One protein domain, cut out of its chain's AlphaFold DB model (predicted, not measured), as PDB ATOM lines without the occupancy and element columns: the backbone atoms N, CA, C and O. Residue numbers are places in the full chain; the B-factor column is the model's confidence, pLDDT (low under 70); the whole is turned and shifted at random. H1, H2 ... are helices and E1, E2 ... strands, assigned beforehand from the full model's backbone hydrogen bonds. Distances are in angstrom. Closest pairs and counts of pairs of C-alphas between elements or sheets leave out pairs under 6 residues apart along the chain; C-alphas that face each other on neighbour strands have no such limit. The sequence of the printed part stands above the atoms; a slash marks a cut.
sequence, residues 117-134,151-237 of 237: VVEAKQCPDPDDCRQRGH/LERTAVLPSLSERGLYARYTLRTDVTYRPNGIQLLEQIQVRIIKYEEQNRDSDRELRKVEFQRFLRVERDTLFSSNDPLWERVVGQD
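This is residues 117 to 134 and 151 to 237 of the 237 residues of the protein "Putative lipoprotein" of Chondromyces apiculatus DSM 436 (UniProt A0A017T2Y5). One long antiparallel sheet, twisted and curled like part of a barrel, makes a rod; after E7 the tail folds back along it, and its short helix H1 only grazes the sheet. The E5 to E6 link lies at one end of the rod, the E6 to E7 turn at the other. The printed part has 105 residues, with strands E1 to E7 and then H1 along the chain; the sheet's order is E1 E2 E3 E4 E5 E6 E7, and the class is mostly strand. It is loose, with a radius of gyration of the C-alphas of 16.2 A, and spans 56 by 25 by 17 A.

Look first at the hairpin of E4, residues 166 to 178, and E5, residues 181 to 193: N 172 and O 187 are 2.9 A apart, within hydrogen-bond range. E6, residues 203 to 218, is antiparallel to E5, with N 211 to O 186 at 2.8 A; it bends by 54 degrees at residue 206. Its residues 216 to 218 pair with E7, residues 221 to 223, an edge strand, with N 218 to O 221 at 2.8 A. On the other side of E4 is E3, residues 151 to 158, with N 155 to O 169 at 3.1 A. E3 to E7 form a meander, each strand the antiparallel neighbour of the one before. E3's other neighbour is E2, residues 129 to 134, antiparallel to it, with N 131 to O 152 at 2.8 A; E2's other neighbour is the edge strand E1, residues 117 to 122, with N 120 to O 132 at 2.9 A. H1, residues 229 to 233, only grazes the sheet; its closest C-alphas to E5 are Leu 229 and Glu 186, 6.5 A apart. Its O i to N i+4 pair is within hydrogen-bond range.

Find C-alpha 117 at (-42.623, -22.845, -45.266), where E1 begins. E3 is 23.2 A long, E4 38.3 A and E5 37.3 A; E6 runs 43.9 A from C-alpha 203 at (-7.230, -28.237, -46.658). H1 ends at C-alpha 233, (-22.168, -37.953, -39.159).

The C-alphas farthest apart are those of Asn 199 and Arg 219, 57.5 A. Residues 135 to 150 are not printed, and C-alphas 134 and 151 are 9.8 A apart across this cut. Of the links printed whole, none is long. Look for pLDDT under 70 at residues 195 to 202 and at residue 237, the chain's last.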
ATOM      1  N   VAL A 117     -44.033 -22.549 -45.507       97.56
ATOM      2  CA  VAL A 117     -42.623 -22.845 -45.266       97.56
ATOM      3  C   VAL A 117     -41.923 -21.543 -44.939       97.56
ATOM      4  O   VAL A 117     -42.012 -20.582 -45.703       97.56
ATOM      5  N   VAL A 118     -41.262 -21.512 -43.789       98.12
ATOM      6  CA  VAL A 118     -40.450 -20.382 -43.351       98.12
ATOM      7  C   VAL A 118     -39.001 -20.829 -43.333       98.12
ATOM      8  O   VAL A 118     -38.616 -21.674 -42.532       98.12
ATOM      9  N   GLU A 119     -38.195 -20.275 -44.224       97.94
ATOM     10  CA  GLU A 119     -36.753 -20.473 -44.237       97.94
ATOM     11  C   GLU A 119     -36.108 -19.317 -43.484       97.94
ATOM     12  O   GLU A 119     -36.224 -18.177 -43.921       97.94
ATOM     13  N   ALA A 120     -35.440 -19.593 -42.371       96.44
ATOM     14  CA  ALA A 120     -34.762 -18.587 -41.565       96.44
ATOM     15  C   ALA A 120     -33.277 -18.928 -41.450       96.44
ATOM     16  O   ALA A 120     -32.914 -20.054 -41.095       96.44
ATOM     17  N   LYS A 121     -32.415 -17.955 -41.753       94.56
ATOM     18  CA  LYS A 121     -30.958 -18.101 -41.683       94.56
ATOM     19  C   LYS A 121     -30.376 -17.284 -40.536       94.56
ATOM     20  O   LYS A 121     -30.620 -16.085 -40.437       94.56
ATOM     21  N   GLN A 122     -29.565 -17.933 -39.709       90.31
ATOM     22  CA  GLN A 122     -28.814 -17.321 -38.622       90.31
ATOM     23  C   GLN A 122     -27.354 -17.761 -38.713       90.31
ATOM     24  O   GLN A 122     -27.050 -18.948 -38.630       90.31
ATOM     25  N   CYS A 123     -26.459 -16.797 -38.919       89.56
ATOM     26  CA  CYS A 123     -25.027 -17.042 -39.081       89.56
ATOM     27  C   CYS A 123     -24.264 -16.017 -38.239       89.56
ATOM     28  O   CYS A 123     -23.967 -14.935 -38.753       89.56
ATOM     29  N   PRO A 124     -24.052 -16.291 -36.935       86.75
ATOM     30  CA  PRO A 124     -23.216 -15.445 -36.083       86.75
ATOM     31  C   PRO A 124     -21.811 -15.263 -36.670       86.75
ATOM     32  O   PRO A 124     -21.282 -14.152 -36.640       86.75
ATOM     33  N   ASP A 125     -21.255 -16.313 -37.275       88.81
ATOM     34  CA  ASP A 125     -20.018 -16.271 -38.046       88.81
ATOM     35  C   ASP A 125     -20.050 -17.303 -39.202       88.81
ATOM     36  O   ASP A 125     -21.008 -18.069 -39.325       88.81
ATOM     37  N   PRO A 126     -19.076 -17.293 -40.131       85.25
ATOM     38  CA  PRO A 126     -19.076 -18.214 -41.273       85.25
ATOM     39  C   PRO A 126     -18.847 -19.694 -40.925       85.25
ATOM     40  O   PRO A 126     -19.227 -20.558 -41.720       85.25
ATOM     41  N   ASP A 127     -18.211 -19.988 -39.789       89.56
ATOM     42  CA  ASP A 127     -17.884 -21.345 -39.338       89.56
ATOM     43  C   ASP A 127     -18.980 -21.937 -38.424       89.56
ATOM     44  O   ASP A 127     -19.035 -23.159 -38.266       89.56
ATOM     45  N   ASP A 128     -19.895 -21.107 -37.909       90.44
ATOM     46  CA  ASP A 128     -21.155 -21.484 -37.254       90.44
ATOM     47  C   ASP A 128     -22.342 -20.767 -37.919       90.44
ATOM     48  O   ASP A 128     -22.719 -19.640 -37.590       90.44
ATOM     49  N   CYS A 129     -22.936 -21.426 -38.913       93.50
ATOM     50  CA  CYS A 129     -24.010 -20.863 -39.724       93.50
ATOM     51  C   CYS A 129     -25.099 -21.903 -39.945       93.50
ATOM     52  O   CYS A 129     -24.819 -23.059 -40.265       93.50
ATOM     53  N   ARG A 130     -26.362 -21.502 -39.780       95.31
ATOM     54  CA  ARG A 130     -27.501 -22.417 -39.842       95.31
ATOM     55  C   ARG A 130     -28.695 -21.772 -40.528       95.31
ATOM     56  O   ARG A 130     -29.176 -20.720 -40.114       95.31
ATOM     57  N   GLN A 131     -29.211 -22.436 -41.554       96.94
ATOM     58  CA  GLN A 131     -30.488 -22.120 -42.179       96.94
ATOM     59  C   GLN A 131     -31.476 -23.243 -41.896       96.94
ATOM     60  O   GLN A 131     -31.193 -24.411 -42.153       96.94
ATOM     61  N   ARG A 132     -32.649 -22.890 -41.374       97.25
ATOM     62  CA  ARG A 132     -33.708 -23.830 -41.004       97.25
ATOM     63  C   ARG A 132     -34.965 -23.569 -41.812       97.25
ATOM     64  O   ARG A 132     -35.368 -22.424 -41.968       97.25
ATOM     65  N   GLY A 133     -35.584 -24.641 -42.287       97.56
ATOM     66  CA  GLY A 133     -36.931 -24.656 -42.833       97.56
ATOM     67  C   GLY A 133     -37.912 -25.083 -41.748       97.56
ATOM     68  O   GLY A 133     -37.804 -26.186 -41.214       97.56
ATOM     69  N   HIS A 134     -38.857 -24.210 -41.431       97.25
ATOM     70  CA  HIS A 134     -39.960 -24.444 -40.510       97.25
ATOM     71  C   HIS A 134     -41.232 -24.675 -41.330       97.25
ATOM     72  O   HIS A 134     -41.640 -23.818 -42.116       97.25
ATOM     73  N   LEU A 151     -31.710 -26.787 -43.511       97.75
ATOM     74  CA  LEU A 151     -31.525 -26.639 -44.958       97.75
ATOM     75  C   LEU A 151     -30.054 -26.430 -45.308       97.75
ATOM     76  O   LEU A 151     -29.550 -26.998 -46.271       97.75
ATOM     77  N   GLU A 152     -29.367 -25.652 -44.480       97.06
ATOM     78  CA  GLU A 152     -27.920 -25.489 -44.508       97.06
ATOM     79  C   GLU A 152     -27.414 -25.503 -43.069       97.06
ATOM     80  O   GLU A 152     -28.041 -24.916 -42.179       97.06
ATOM     81  N   ARG A 153     -26.278 -26.150 -42.821       96.88
ATOM     82  CA  ARG A 153     -25.611 -26.067 -41.519       96.88
ATOM     83  C   ARG A 153     -24.110 -26.222 -41.675       96.88
ATOM     84  O   ARG A 153     -23.657 -27.184 -42.287       96.88
ATOM     85  N   THR A 154     -23.359 -25.308 -41.084       96.12
ATOM     86  CA  THR A 154     -21.903 -25.361 -41.003       96.12
ATOM     87  C   THR A 154     -21.488 -25.410 -39.543       96.12
ATOM     88  O   THR A 154     -22.055 -24.689 -38.725       96.12
ATOM     89  N   ALA A 155     -20.531 -26.279 -39.227       94.25
ATOM     90  CA  ALA A 155     -19.862 -26.308 -37.933       94.25
ATOM     91  C   ALA A 155     -18.404 -26.739 -38.110       94.25
ATOM     92  O   ALA A 155     -18.103 -27.616 -38.926       94.25
ATOM     93  N   VAL A 156     -17.514 -26.160 -37.310       91.94
ATOM     94  CA  VAL A 156     -16.109 -26.560 -37.212       91.94
ATOM     95  C   VAL A 156     -15.865 -27.183 -35.845       91.94
ATOM     96  O   VAL A 156     -16.118 -26.557 -34.819       91.94
ATOM     97  N   LEU A 157     -15.364 -28.418 -35.825       91.62
ATOM     98  CA  LEU A 157     -15.087 -29.173 -34.601       91.62
ATOM     99  C   LEU A 157     -13.657 -29.723 -34.629       91.62
ATOM    100  O   LEU A 157     -13.119 -29.926 -35.717       91.62
ATOM    101  N   PRO A 158     -13.023 -29.992 -33.477       90.00
ATOM    102  CA  PRO A 158     -11.781 -30.761 -33.448       90.00
ATOM    103  C   PRO A 158     -11.964 -32.118 -34.139       90.00
ATOM    104  O   PRO A 158     -12.966 -32.793 -33.900       90.00
ATOM    105  N   SER A 159     -11.006 -32.509 -34.980       87.00
ATOM    106  CA  SER A 159     -11.043 -33.787 -35.696       87.00
ATOM    107  C   SER A 159     -10.758 -34.960 -34.755       87.00
ATOM    108  O   SER A 159      -9.828 -34.900 -33.942       87.00
ATOM    109  N   LEU A 160     -11.548 -36.035 -34.867       85.31
ATOM    110  CA  LEU A 160     -11.333 -37.273 -34.110       85.31
ATOM    111  C   LEU A 160     -10.326 -38.211 -34.782       85.31
ATOM    112  O   LEU A 160      -9.586 -38.912 -34.085       85.31
ATOM    113  N   SER A 161     -10.277 -38.213 -36.114       81.25
ATOM    114  CA  SER A 161      -9.354 -39.040 -36.893       81.25
ATOM    115  C   SER A 161      -7.970 -38.398 -37.050       81.25
ATOM    116  O   SER A 161      -6.968 -39.115 -37.112       81.25
ATOM    117  N   GLU A 162      -7.876 -37.064 -37.033       79.00
ATOM    118  CA  GLU A 162      -6.629 -36.328 -37.263       79.00
ATOM    119  C   GLU A 162      -6.303 -35.365 -36.111       79.00
ATOM    120  O   GLU A 162      -6.694 -34.197 -36.076       79.00
ATOM    121  N   ARG A 163      -5.531 -35.862 -35.136       81.88
ATOM    122  CA  ARG A 163      -5.177 -35.118 -33.918       81.88
ATOM    123  C   ARG A 163      -4.529 -33.763 -34.227       81.88
ATOM    124  O   ARG A 163      -3.495 -33.696 -34.887       81.88
ATOM    125  N   GLY A 164      -5.079 -32.708 -33.625       79.06
ATOM    126  CA  GLY A 164      -4.580 -31.334 -33.761       79.06
ATOM    127  C   GLY A 164      -5.137 -30.588 -34.974       79.06
ATOM    128  O   GLY A 164      -4.778 -29.430 -35.173       79.06
ATOM    129  N   LEU A 165      -6.014 -31.227 -35.753       85.50
ATOM    130  CA  LEU A 165      -6.738 -30.609 -36.858       85.50
ATOM    131  C   LEU A 165      -8.196 -30.359 -36.490       85.50
ATOM    132  O   LEU A 165      -8.716 -30.886 -35.503       85.50
ATOM    133  N   TYR A 166      -8.855 -29.551 -37.313       89.25
ATOM    134  CA  TYR A 166     -10.283 -29.294 -37.218       89.25
ATOM    135  C   TYR A 166     -10.985 -29.839 -38.458       89.25
ATOM    136  O   TYR A 166     -10.471 -29.745 -39.569       89.25
ATOM    137  N   ALA A 167     -12.177 -30.385 -38.273       91.81
ATOM    138  CA  ALA A 167     -13.063 -30.813 -39.338       91.81
ATOM    139  C   ALA A 167     -14.188 -29.782 -39.501       91.81
ATOM    140  O   ALA A 167     -14.929 -29.487 -38.560       91.81
ATOM    141  N   ARG A 168     -14.321 -29.237 -40.710       93.38
ATOM    142  CA  ARG A 168     -15.476 -28.449 -41.139       93.38
ATOM    143  C   ARG A 168     -16.518 -29.382 -41.733       93.38
ATOM    144  O   ARG A 168     -16.259 -30.050 -42.734       93.38
ATOM    145  N   TYR A 169     -17.704 -29.359 -41.146       95.25
ATOM    146  CA  TYR A 169     -18.884 -30.066 -41.617       95.25
ATOM    147  C   TYR A 169     -19.808 -29.065 -42.295       95.25
ATOM    148  O   TYR A 169     -20.171 -28.058 -41.689       95.25
ATOM    149  N   THR A 170     -20.210 -29.347 -43.530       96.75
ATOM    150  CA  THR A 170     -21.180 -28.533 -44.268       96.75
ATOM    151  C   THR A 170     -22.317 -29.420 -44.749       96.75
ATOM    152  O   THR A 170     -22.115 -30.296 -45.587       96.75
ATOM    153  N   LEU A 171     -23.509 -29.189 -44.205       97.75
ATOM    154  CA  LEU A 171     -24.768 -29.793 -44.623       97.75
ATOM    155  C   LEU A 171     -25.466 -28.907 -45.641       97.75
ATOM    156  O   LEU A 171     -25.594 -27.698 -45.439       97.75
ATOM    157  N   ARG A 172     -26.022 -29.554 -46.658       97.94
ATOM    158  CA  ARG A 172     -27.030 -28.999 -47.550       97.94
ATOM    159  C   ARG A 172     -28.193 -29.973 -47.683       97.94
ATOM    160  O   ARG A 172     -27.971 -31.165 -47.887       97.94
ATOM    161  N   THR A 173     -29.413 -29.458 -47.620       98.31
ATOM    162  CA  THR A 173     -30.638 -30.237 -47.792       98.31
ATOM    163  C   THR A 173     -31.464 -29.658 -48.926       98.31
ATOM    164  O   THR A 173     -32.002 -28.556 -48.812       98.31
ATOM    165  N   ASP A 174     -31.615 -30.414 -50.009       97.62
ATOM    166  CA  ASP A 174     -32.532 -30.052 -51.083       97.62
ATOM    167  C   ASP A 174     -33.939 -30.590 -50.760       97.62
ATOM    168  O   ASP A 174     -34.127 -31.765 -50.422       97.62
ATOM    169  N   VAL A 175     -34.946 -29.717 -50.857       97.19
ATOM    170  CA  VAL A 175     -36.338 -30.004 -50.480       97.19
ATOM    171  C   VAL A 175     -37.198 -30.143 -51.728       97.19
ATOM    172  O   VAL A 175     -37.248 -29.247 -52.566       97.19
ATOM    173  N   THR A 176     -37.920 -31.256 -51.846       96.00
ATOM    174  CA  THR A 176     -38.884 -31.481 -52.929       96.00
ATOM    175  C   THR A 176     -40.256 -31.822 -52.364       96.00
ATOM    176  O   THR A 176     -40.427 -32.808 -51.648       96.00
ATOM    177  N   TYR A 177     -41.261 -31.041 -52.742       94.12
ATOM    178  CA  TYR A 177     -42.646 -31.257 -52.329       94.12
ATOM    179  C   TYR A 177     -43.319 -32.293 -53.233       94.12
ATOM    180  O   TYR A 177     -43.338 -32.156 -54.458       94.12
ATOM    181  N   ARG A 178     -43.870 -33.351 -52.636       92.12
ATOM    182  CA  ARG A 178     -44.630 -34.408 -53.317       92.12
ATOM    183  C   ARG A 178     -46.060 -34.443 -52.766       92.12
ATOM    184  O   ARG A 178     -46.278 -34.043 -51.630       92.12
ATOM    185  N   PRO A 179     -47.051 -34.971 -53.504       89.12
ATOM    186  CA  PRO A 179     -48.435 -35.004 -53.024       89.12
ATOM    187  C   PRO A 179     -48.652 -35.691 -51.666       89.12
ATOM    188  O   PRO A 179     -49.614 -35.382 -50.978       89.12
ATOM    189  N   ASN A 180     -47.776 -36.622 -51.286       85.62
ATOM    190  CA  ASN A 180     -47.868 -37.422 -50.065       85.62
ATOM    191  C   ASN A 180     -46.857 -37.024 -48.973       85.62
ATOM    192  O   ASN A 180     -46.744 -37.733 -47.971       85.62
ATOM    193  N   GLY A 181     -46.088 -35.948 -49.163       92.69
ATOM    194  CA  GLY A 181     -45.045 -35.553 -48.218       92.69
ATOM    195  C   GLY A 181     -43.854 -34.845 -48.850       92.69
ATOM    196  O   GLY A 181     -43.831 -34.528 -50.038       92.69
ATOM    197  N   ILE A 182     -42.845 -34.582 -48.033       96.38
ATOM    198  CA  ILE A 182     -41.689 -33.768 -48.395       96.38
ATOM    199  C   ILE A 182     -40.475 -34.680 -48.494       96.38
ATOM    200  O   ILE A 182     -40.067 -35.298 -47.514       96.38
ATOM    201  N   GLN A 183     -39.889 -34.767 -49.680       96.62
ATOM    202  CA  GLN A 183     -38.641 -35.481 -49.901       96.62
ATOM    203  C   GLN A 183     -37.469 -34.557 -49.568       96.62
ATOM    204  O   GLN A 183     -37.416 -33.424 -50.045       96.62
ATOM    205  N   LEU A 184     -36.541 -35.059 -48.758       97.62
ATOM    206  CA  LEU A 184     -35.336 -34.364 -48.324       97.62
ATOM    207  C   LEU A 184     -34.124 -35.140 -48.828       97.62
ATOM    208  O   LEU A 184     -33.984 -36.328 -48.519       97.62
ATOM    209  N   LEU A 185     -33.271 -34.478 -49.601       97.94
ATOM    210  CA  LEU A 185     -31.968 -34.997 -49.998       97.94
ATOM    211  C   LEU A 185     -30.896 -34.241 -49.220       97.94
ATOM    212  O   LEU A 185     -30.631 -33.077 -49.500       97.94
ATOM    213  N   GLU A 186     -30.310 -34.904 -48.233       97.88
ATOM    214  CA  GLU A 186     -29.295 -34.345 -47.350       97.88
ATOM    215  C   GLU A 186     -27.909 -34.755 -47.842       97.88
ATOM    216  O   GLU A 186     -27.664 -35.923 -48.148       97.88
ATOM    217  N   GLN A 187     -26.991 -33.797 -47.899       97.81
ATOM    218  CA  GLN A 187     -25.598 -34.010 -48.262       97.81
ATOM    219  C   GLN A 187     -24.706 -33.355 -47.214       97.81
ATOM    220  O   GLN A 187     -24.863 -32.169 -46.935       97.81
ATOM    221  N   ILE A 188     -23.765 -34.112 -46.654       96.94
ATOM    222  CA  ILE A 188     -22.725 -33.587 -45.765       96.94
ATOM    223  C   ILE A 188     -21.371 -33.746 -46.434       96.94
ATOM    224  O   ILE A 188     -20.994 -34.846 -46.842       96.94
ATOM    225  N   GLN A 189     -20.636 -32.643 -46.504       95.69
ATOM    226  CA  GLN A 189     -19.227 -32.613 -46.862       95.69
ATOM    227  C   GLN A 189     -18.400 -32.363 -45.599       95.69
ATOM    228  O   GLN A 189     -18.704 -31.451 -44.828       95.69
ATOM    229  N   VAL A 190     -17.363 -33.174 -45.399       94.06
ATOM    230  CA  VAL A 190     -16.397 -33.033 -44.306       94.06
ATOM    231  C   VAL A 190     -15.045 -32.683 -44.906       94.06
ATOM    232  O   VAL A 190     -14.533 -33.409 -45.763       94.06
ATOM    233  N   ARG A 191     -14.466 -31.567 -44.467       91.38
ATOM    234  CA  ARG A 191     -13.132 -31.118 -44.877       91.38
ATOM    235  C   ARG A 191     -12.262 -30.902 -43.656       91.38
ATOM    236  O   ARG A 191     -12.707 -30.278 -42.698       91.38
ATOM    237  N   ILE A 192     -11.025 -31.366 -43.714       89.38
ATOM    238  CA  ILE A 192     -10.024 -30.991 -42.722       89.38
ATOM    239  C   ILE A 192      -9.583 -29.565 -43.022       89.38
ATOM    240  O   ILE A 192      -9.270 -29.250 -44.167       89.38
ATOM    241  N   ILE A 193      -9.595 -28.710 -42.002       84.38
ATOM    242  CA  ILE A 193      -9.182 -27.317 -42.091       84.38
ATOM    243  C   ILE A 193      -8.116 -27.008 -41.034       84.38
ATOM    244  O   ILE A 193      -8.253 -27.373 -39.867       84.38
ATOM    245  N   LYS A 194      -7.093 -26.262 -41.467       70.94
ATOM    246  CA  LYS A 194      -6.025 -25.635 -40.669       70.94
ATOM    247  C   LYS A 194      -5.106 -26.605 -39.911       70.94
ATOM    248  O   LYS A 194      -5.519 -27.372 -39.052       70.94
ATOM    249  N   TYR A 195      -3.808 -26.437 -40.150       60.06
ATOM    250  CA  TYR A 195      -2.720 -26.950 -39.323       60.06
ATOM    251  C   TYR A 195      -1.777 -25.787 -38.995       60.06
ATOM    252  O   TYR A 195      -1.668 -24.846 -39.780       60.06
ATOM    253  N   GLU A 196      -1.117 -25.812 -37.836       58.34
ATOM    254  CA  GLU A 196      -0.137 -24.774 -37.483       58.34
ATOM    255  C   GLU A 196       1.193 -24.928 -38.247       58.34
ATOM    256  O   GLU A 196       1.897 -23.936 -38.428       58.34
ATOM    257  N   GLU A 197       1.536 -26.119 -38.763       55.56
ATOM    258  CA  GLU A 197       2.774 -26.310 -39.537       55.56
ATOM    259  C   GLU A 197       2.542 -26.195 -41.056       55.56
ATOM    260  O   GLU A 197       1.658 -26.820 -41.636       55.56
ATOM    261  N   GLN A 198       3.403 -25.440 -41.736       56.34
ATOM    262  CA  GLN A 198       3.253 -25.061 -43.150       56.34
ATOM    263  C   GLN A 198       3.396 -26.211 -44.172       56.34
ATOM    264  O   GLN A 198       3.092 -26.011 -45.343       56.34
ATOM    265  N   ASN A 199       3.845 -27.405 -43.759       59.47
ATOM    266  CA  ASN A 199       4.239 -28.491 -44.672       59.47
ATOM    267  C   ASN A 199       3.264 -29.682 -44.740       59.47
ATOM    268  O   ASN A 199       3.547 -30.645 -45.454       59.47
ATOM    269  N   ARG A 200       2.138 -29.662 -44.013       58.97
ATOM    270  CA  ARG A 200       1.075 -30.674 -44.163       58.97
ATOM    271  C   ARG A 200      -0.119 -30.089 -44.905       58.97
ATOM    272  O   ARG A 200      -0.540 -28.968 -44.627       58.97
ATOM    273  N   ASP A 201      -0.649 -30.885 -45.830       63.50
ATOM    274  CA  ASP A 201      -1.825 -30.575 -46.642       63.50
ATOM    275  C   ASP A 201      -3.058 -30.397 -45.739       63.50
ATOM    276  O   ASP A 201      -3.664 -31.363 -45.276       63.50
ATOM    277  N   SER A 202      -3.335 -29.141 -45.386       65.50
ATOM    278  CA  SER A 202      -4.246 -28.737 -44.306       65.50
ATOM    279  C   SER A 202      -5.599 -28.217 -44.802       65.50
ATOM    280  O   SER A 202      -6.371 -27.664 -44.017       65.50
ATOM    281  N   ASP A 203      -5.899 -28.425 -46.085       74.69
ATOM    282  CA  ASP A 203      -7.230 -28.237 -46.658       74.69
ATOM    283  C   ASP A 203      -7.531 -29.349 -47.664       74.69
ATOM    284  O   ASP A 203      -7.140 -29.291 -48.831       74.69
ATOM    285  N   ARG A 204      -8.245 -30.377 -47.204       84.12
ATOM    286  CA  ARG A 204      -8.625 -31.518 -48.042       84.12
ATOM    287  C   ARG A 204      -9.994 -32.060 -47.677       84.12
ATOM    288  O   ARG A 204     -10.423 -31.998 -46.524       84.12
ATOM    289  N   GLU A 205     -10.683 -32.607 -48.673       85.94
ATOM    290  CA  GLU A 205     -11.931 -33.334 -48.455       85.94
ATOM    291  C   GLU A 205     -11.635 -34.684 -47.803       85.94
ATOM    292  O   GLU A 205     -10.847 -35.475 -48.317       85.94
ATOM    293  N   LEU A 206     -12.275 -34.930 -46.664       85.31
ATOM    294  CA  LEU A 206     -12.185 -36.197 -45.950       85.31
ATOM    295  C   LEU A 206     -13.259 -37.161 -46.455       85.31
ATOM    296  O   LEU A 206     -12.998 -38.337 -46.707       85.31
ATOM    297  N   ARG A 207     -14.496 -36.664 -46.566       89.06
ATOM    298  CA  ARG A 207     -15.664 -37.497 -46.847       89.06
ATOM    299  C   ARG A 207     -16.829 -36.671 -47.373       89.06
ATOM    300  O   ARG A 207     -17.092 -35.570 -46.891       89.06
ATOM    301  N   LYS A 208     -17.602 -37.278 -48.270       92.94
ATOM    302  CA  LYS A 208     -18.952 -36.843 -48.628       92.94
ATOM    303  C   LYS A 208     -19.949 -37.952 -48.302       92.94
ATOM    304  O   LYS A 208     -19.692 -39.123 -48.579       92.94
ATOM    305  N   VAL A 209     -21.078 -37.593 -47.701       95.25
ATOM    306  CA  VAL A 209     -22.177 -38.518 -47.397       95.25
ATOM    307  C   VAL A 209     -23.471 -37.931 -47.913       95.25
ATOM    308  O   VAL A 209     -23.722 -36.742 -47.740       95.25
ATOM    309  N   GLU A 210     -24.302 -38.772 -48.513       95.75
ATOM    310  CA  GLU A 210     -25.625 -38.388 -48.984       95.75
ATOM    311  C   GLU A 210     -26.669 -39.319 -48.375       95.75
ATOM    312  O   GLU A 210     -26.433 -40.519 -48.195       95.75
ATOM    313  N   PHE A 211     -27.824 -38.766 -48.032       95.81
ATOM    314  CA  PHE A 211     -28.925 -39.519 -47.460       95.81
ATOM    315  C   PHE A 211     -30.251 -38.918 -47.891       95.81
ATOM    316  O   PHE A 211     -30.455 -37.708 -47.850       95.81
ATOM    317  N   GLN A 212     -31.178 -39.782 -48.289       96.06
ATOM    318  CA  GLN A 212     -32.528 -39.371 -48.625       96.06
ATOM    319  C   GLN A 212     -33.488 -39.807 -47.524       96.06
ATOM    320  O   GLN A 212     -33.539 -40.984 -47.161       96.06
ATOM    321  N   ARG A 213     -34.317 -38.875 -47.057       95.31
ATOM    322  CA  ARG A 213     -35.441 -39.165 -46.160       95.31
ATOM    323  C   ARG A 213     -36.700 -38.434 -46.599       95.31
ATOM    324  O   ARG A 213     -36.689 -37.634 -47.532       95.31
ATOM    325  N   PHE A 214     -37.814 -38.769 -45.964       95.25
ATOM    326  CA  PHE A 214     -39.126 -38.296 -46.375       95.25
ATOM    327  C   PHE A 214     -39.955 -37.917 -45.151       95.25
ATOM    328  O   PHE A 214     -40.100 -38.733 -44.243       95.25
ATOM    329  N   LEU A 215     -40.500 -36.701 -45.142       95.12
ATOM    330  CA  LEU A 215     -41.482 -36.261 -44.156       95.12
ATOM    331  C   LEU A 215     -42.879 -36.613 -44.668       95.12
ATOM    332  O   LEU A 215     -43.314 -36.082 -45.690       95.12
ATOM    333  N   ARG A 216     -43.588 -37.501 -43.976       93.31
ATOM    334  CA  ARG A 216     -44.979 -37.857 -44.282       93.31
ATOM    335  C   ARG A 216     -45.926 -37.015 -43.459       93.31
ATOM    336  O   ARG A 216     -45.662 -36.765 -42.290       93.31
ATOM    337  N   VAL A 217     -47.053 -36.641 -44.052       89.50
ATOM    338  CA  VAL A 217     -48.161 -36.083 -43.279       89.50
ATOM    339  C   VAL A 217     -48.873 -37.231 -42.567       89.50
ATOM    340  O   VAL A 217     -49.485 -38.083 -43.209       89.50
ATOM    341  N   GLU A 218     -48.804 -37.255 -41.242       86.38
ATOM    342  CA  GLU A 218     -49.463 -38.237 -40.386       86.38
ATOM    343  C   GLU A 218     -50.141 -37.523 -39.219       86.38
ATOM    344  O   GLU A 218     -49.488 -36.797 -38.480       86.38
ATOM    345  N   ARG A 219     -51.453 -37.729 -39.029       81.38
ATOM    346  CA  ARG A 219     -52.225 -37.192 -37.885       81.38
ATOM    347  C   ARG A 219     -51.927 -35.715 -37.580       81.38
ATOM    348  O   ARG A 219     -51.645 -35.362 -36.440       81.38
ATOM    349  N   ASP A 220     -51.994 -34.873 -38.607       80.75
ATOM    350  CA  ASP A 220     -51.766 -33.424 -38.507       80.75
ATOM    351  C   ASP A 220     -50.322 -33.005 -38.186       80.75
ATOM    352  O   ASP A 220     -50.082 -31.833 -37.899       80.75
ATOM    353  N   THR A 221     -49.355 -33.923 -38.301       86.00
ATOM    354  CA  THR A 221     -47.925 -33.622 -38.211       86.00
ATOM    355  C   THR A 221     -47.115 -34.132 -39.415       86.00
ATOM    356  O   THR A 221     -47.594 -34.950 -40.197       86.00
ATOM    357  N   LEU A 222     -45.884 -33.649 -39.572       89.88
ATOM    358  CA  LEU A 222     -44.896 -34.039 -40.564       89.88
ATOM    359  C   LEU A 222     -43.867 -34.918 -39.863       89.88
ATOM    360  O   LEU A 222     -43.028 -34.444 -39.101       89.88
ATOM    361  N   PHE A 223     -43.938 -36.215 -40.124       90.38
ATOM    362  CA  PHE A 223     -43.141 -37.221 -39.441       90.38
ATOM    363  C   PHE A 223     -42.091 -37.845 -40.368       90.38
ATOM    364  O   PHE A 223     -42.364 -38.142 -41.529       90.38
ATOM    365  N   SER A 224     -40.891 -38.086 -39.834       88.19
ATOM    366  CA  SER A 224     -39.825 -38.871 -40.468       88.19
ATOM    367  C   SER A 224     -39.447 -40.016 -39.547       88.19
ATOM    368  O   SER A 224     -39.157 -39.784 -38.378       88.19
ATOM    369  N   SER A 225     -39.375 -41.234 -40.080       83.00
ATOM    370  CA  SER A 225     -38.890 -42.397 -39.326       83.00
ATOM    371  C   SER A 225     -37.367 -42.443 -39.186       83.00
ATOM    372  O   SER A 225     -36.855 -43.252 -38.425       83.00
ATOM    373  N   ASN A 226     -36.647 -41.633 -39.967       90.44
ATOM    374  CA  ASN A 226     -35.190 -41.577 -39.960       90.44
ATOM    375  C   ASN A 226     -34.710 -40.260 -39.357       90.44
ATOM    376  O   ASN A 226     -35.252 -39.197 -39.697       90.44
ATOM    377  N   ASP A 227     -33.644 -40.347 -38.567       90.81
ATOM    378  CA  ASP A 227     -32.934 -39.185 -38.043       90.81
ATOM    379  C   ASP A 227     -32.239 -38.396 -39.170       90.81
ATOM    380  O   ASP A 227     -31.831 -38.989 -40.182       90.81
ATOM    381  N   PRO A 228     -32.087 -37.065 -39.015       93.75
ATOM    382  CA  PRO A 228     -31.324 -36.236 -39.943       93.75
ATOM    383  C   PRO A 228     -29.881 -36.724 -40.105       93.75
ATOM    384  O   PRO A 228     -29.252 -37.180 -39.149       93.75
ATOM    385  N   LEU A 229     -29.319 -36.565 -41.304       94.06
ATOM    386  CA  LEU A 229     -27.947 -36.974 -41.612       94.06
ATOM    387  C   LEU A 229     -26.910 -36.299 -40.701       94.06
ATOM    388  O   LEU A 229     -25.904 -36.920 -40.368       94.06
ATOM    389  N   TRP A 230     -27.172 -35.063 -40.265       94.94
ATOM    390  CA  TRP A 230     -26.296 -34.318 -39.354       94.94
ATOM    391  C   TRP A 230     -25.984 -35.093 -38.075       94.94
ATOM    392  O   TRP A 230     -24.818 -35.320 -37.762       94.94
ATOM    393  N   GLU A 231     -27.022 -35.572 -37.389       92.69
ATOM    394  CA  GLU A 231     -26.900 -36.273 -36.103       92.69
ATOM    395  C   GLU A 231     -26.200 -37.636 -36.236       92.69
ATOM    396  O   GLU A 231     -25.766 -38.227 -35.252       92.69
ATOM    397  N   ARG A 232     -26.071 -38.141 -37.466       89.12
ATOM    398  CA  ARG A 232     -25.451 -39.434 -37.772       89.12
ATOM    399  C   ARG A 232     -23.984 -39.331 -38.182       89.12
ATOM    400  O   ARG A 232     -23.326 -40.363 -38.241       89.12
ATOM    401  N   VAL A 233     -23.500 -38.142 -38.550       87.81
ATOM    402  CA  VAL A 233     -22.168 -37.953 -39.159       87.81
ATOM    403  C   VAL A 233     -21.295 -36.995 -38.358       87.81
ATOM    404  O   VAL A 233     -20.082 -37.178 -38.310       87.81
ATOM    405  N   VAL A 234     -21.875 -35.956 -37.759       86.44
ATOM    406  CA  VAL A 234     -21.077 -34.922 -37.095       86.44
ATOM    407  C   VAL A 234     -20.454 -35.455 -35.810       86.44
ATOM    408  O   VAL A 234     -21.130 -36.072 -34.991       86.44
ATOM    409  N   GLY A 235     -19.151 -35.214 -35.646       79.25
ATOM    410  CA  GLY A 235     -18.367 -35.776 -34.544       79.25
ATOM    411  C   GLY A 235     -18.043 -37.261 -34.728       79.25
ATOM    412  O   GLY A 235     -17.825 -37.954 -33.740       79.25
ATOM    413  N   GLN A 236     -18.063 -37.757 -35.969       77.75
ATOM    414  CA  GLN A 236     -17.675 -39.123 -36.342       77.75
ATOM    415  C   GLN A 236     -16.759 -39.137 -37.583       77.75
ATOM    416  O   GLN A 236     -16.876 -40.027 -38.432       77.75
ATOM    417  N   ASP A 237     -15.911 -38.115 -37.733       64.88
ATOM    418  CA  ASP A 237     -14.880 -38.052 -38.778       64.88
ATOM    419  C   ASP A 237     -13.719 -39.035 -38.568       64.88
ATOM    420  O   ASP A 237     -13.505 -39.516 -37.433       64.88
TER     421      ASP A 237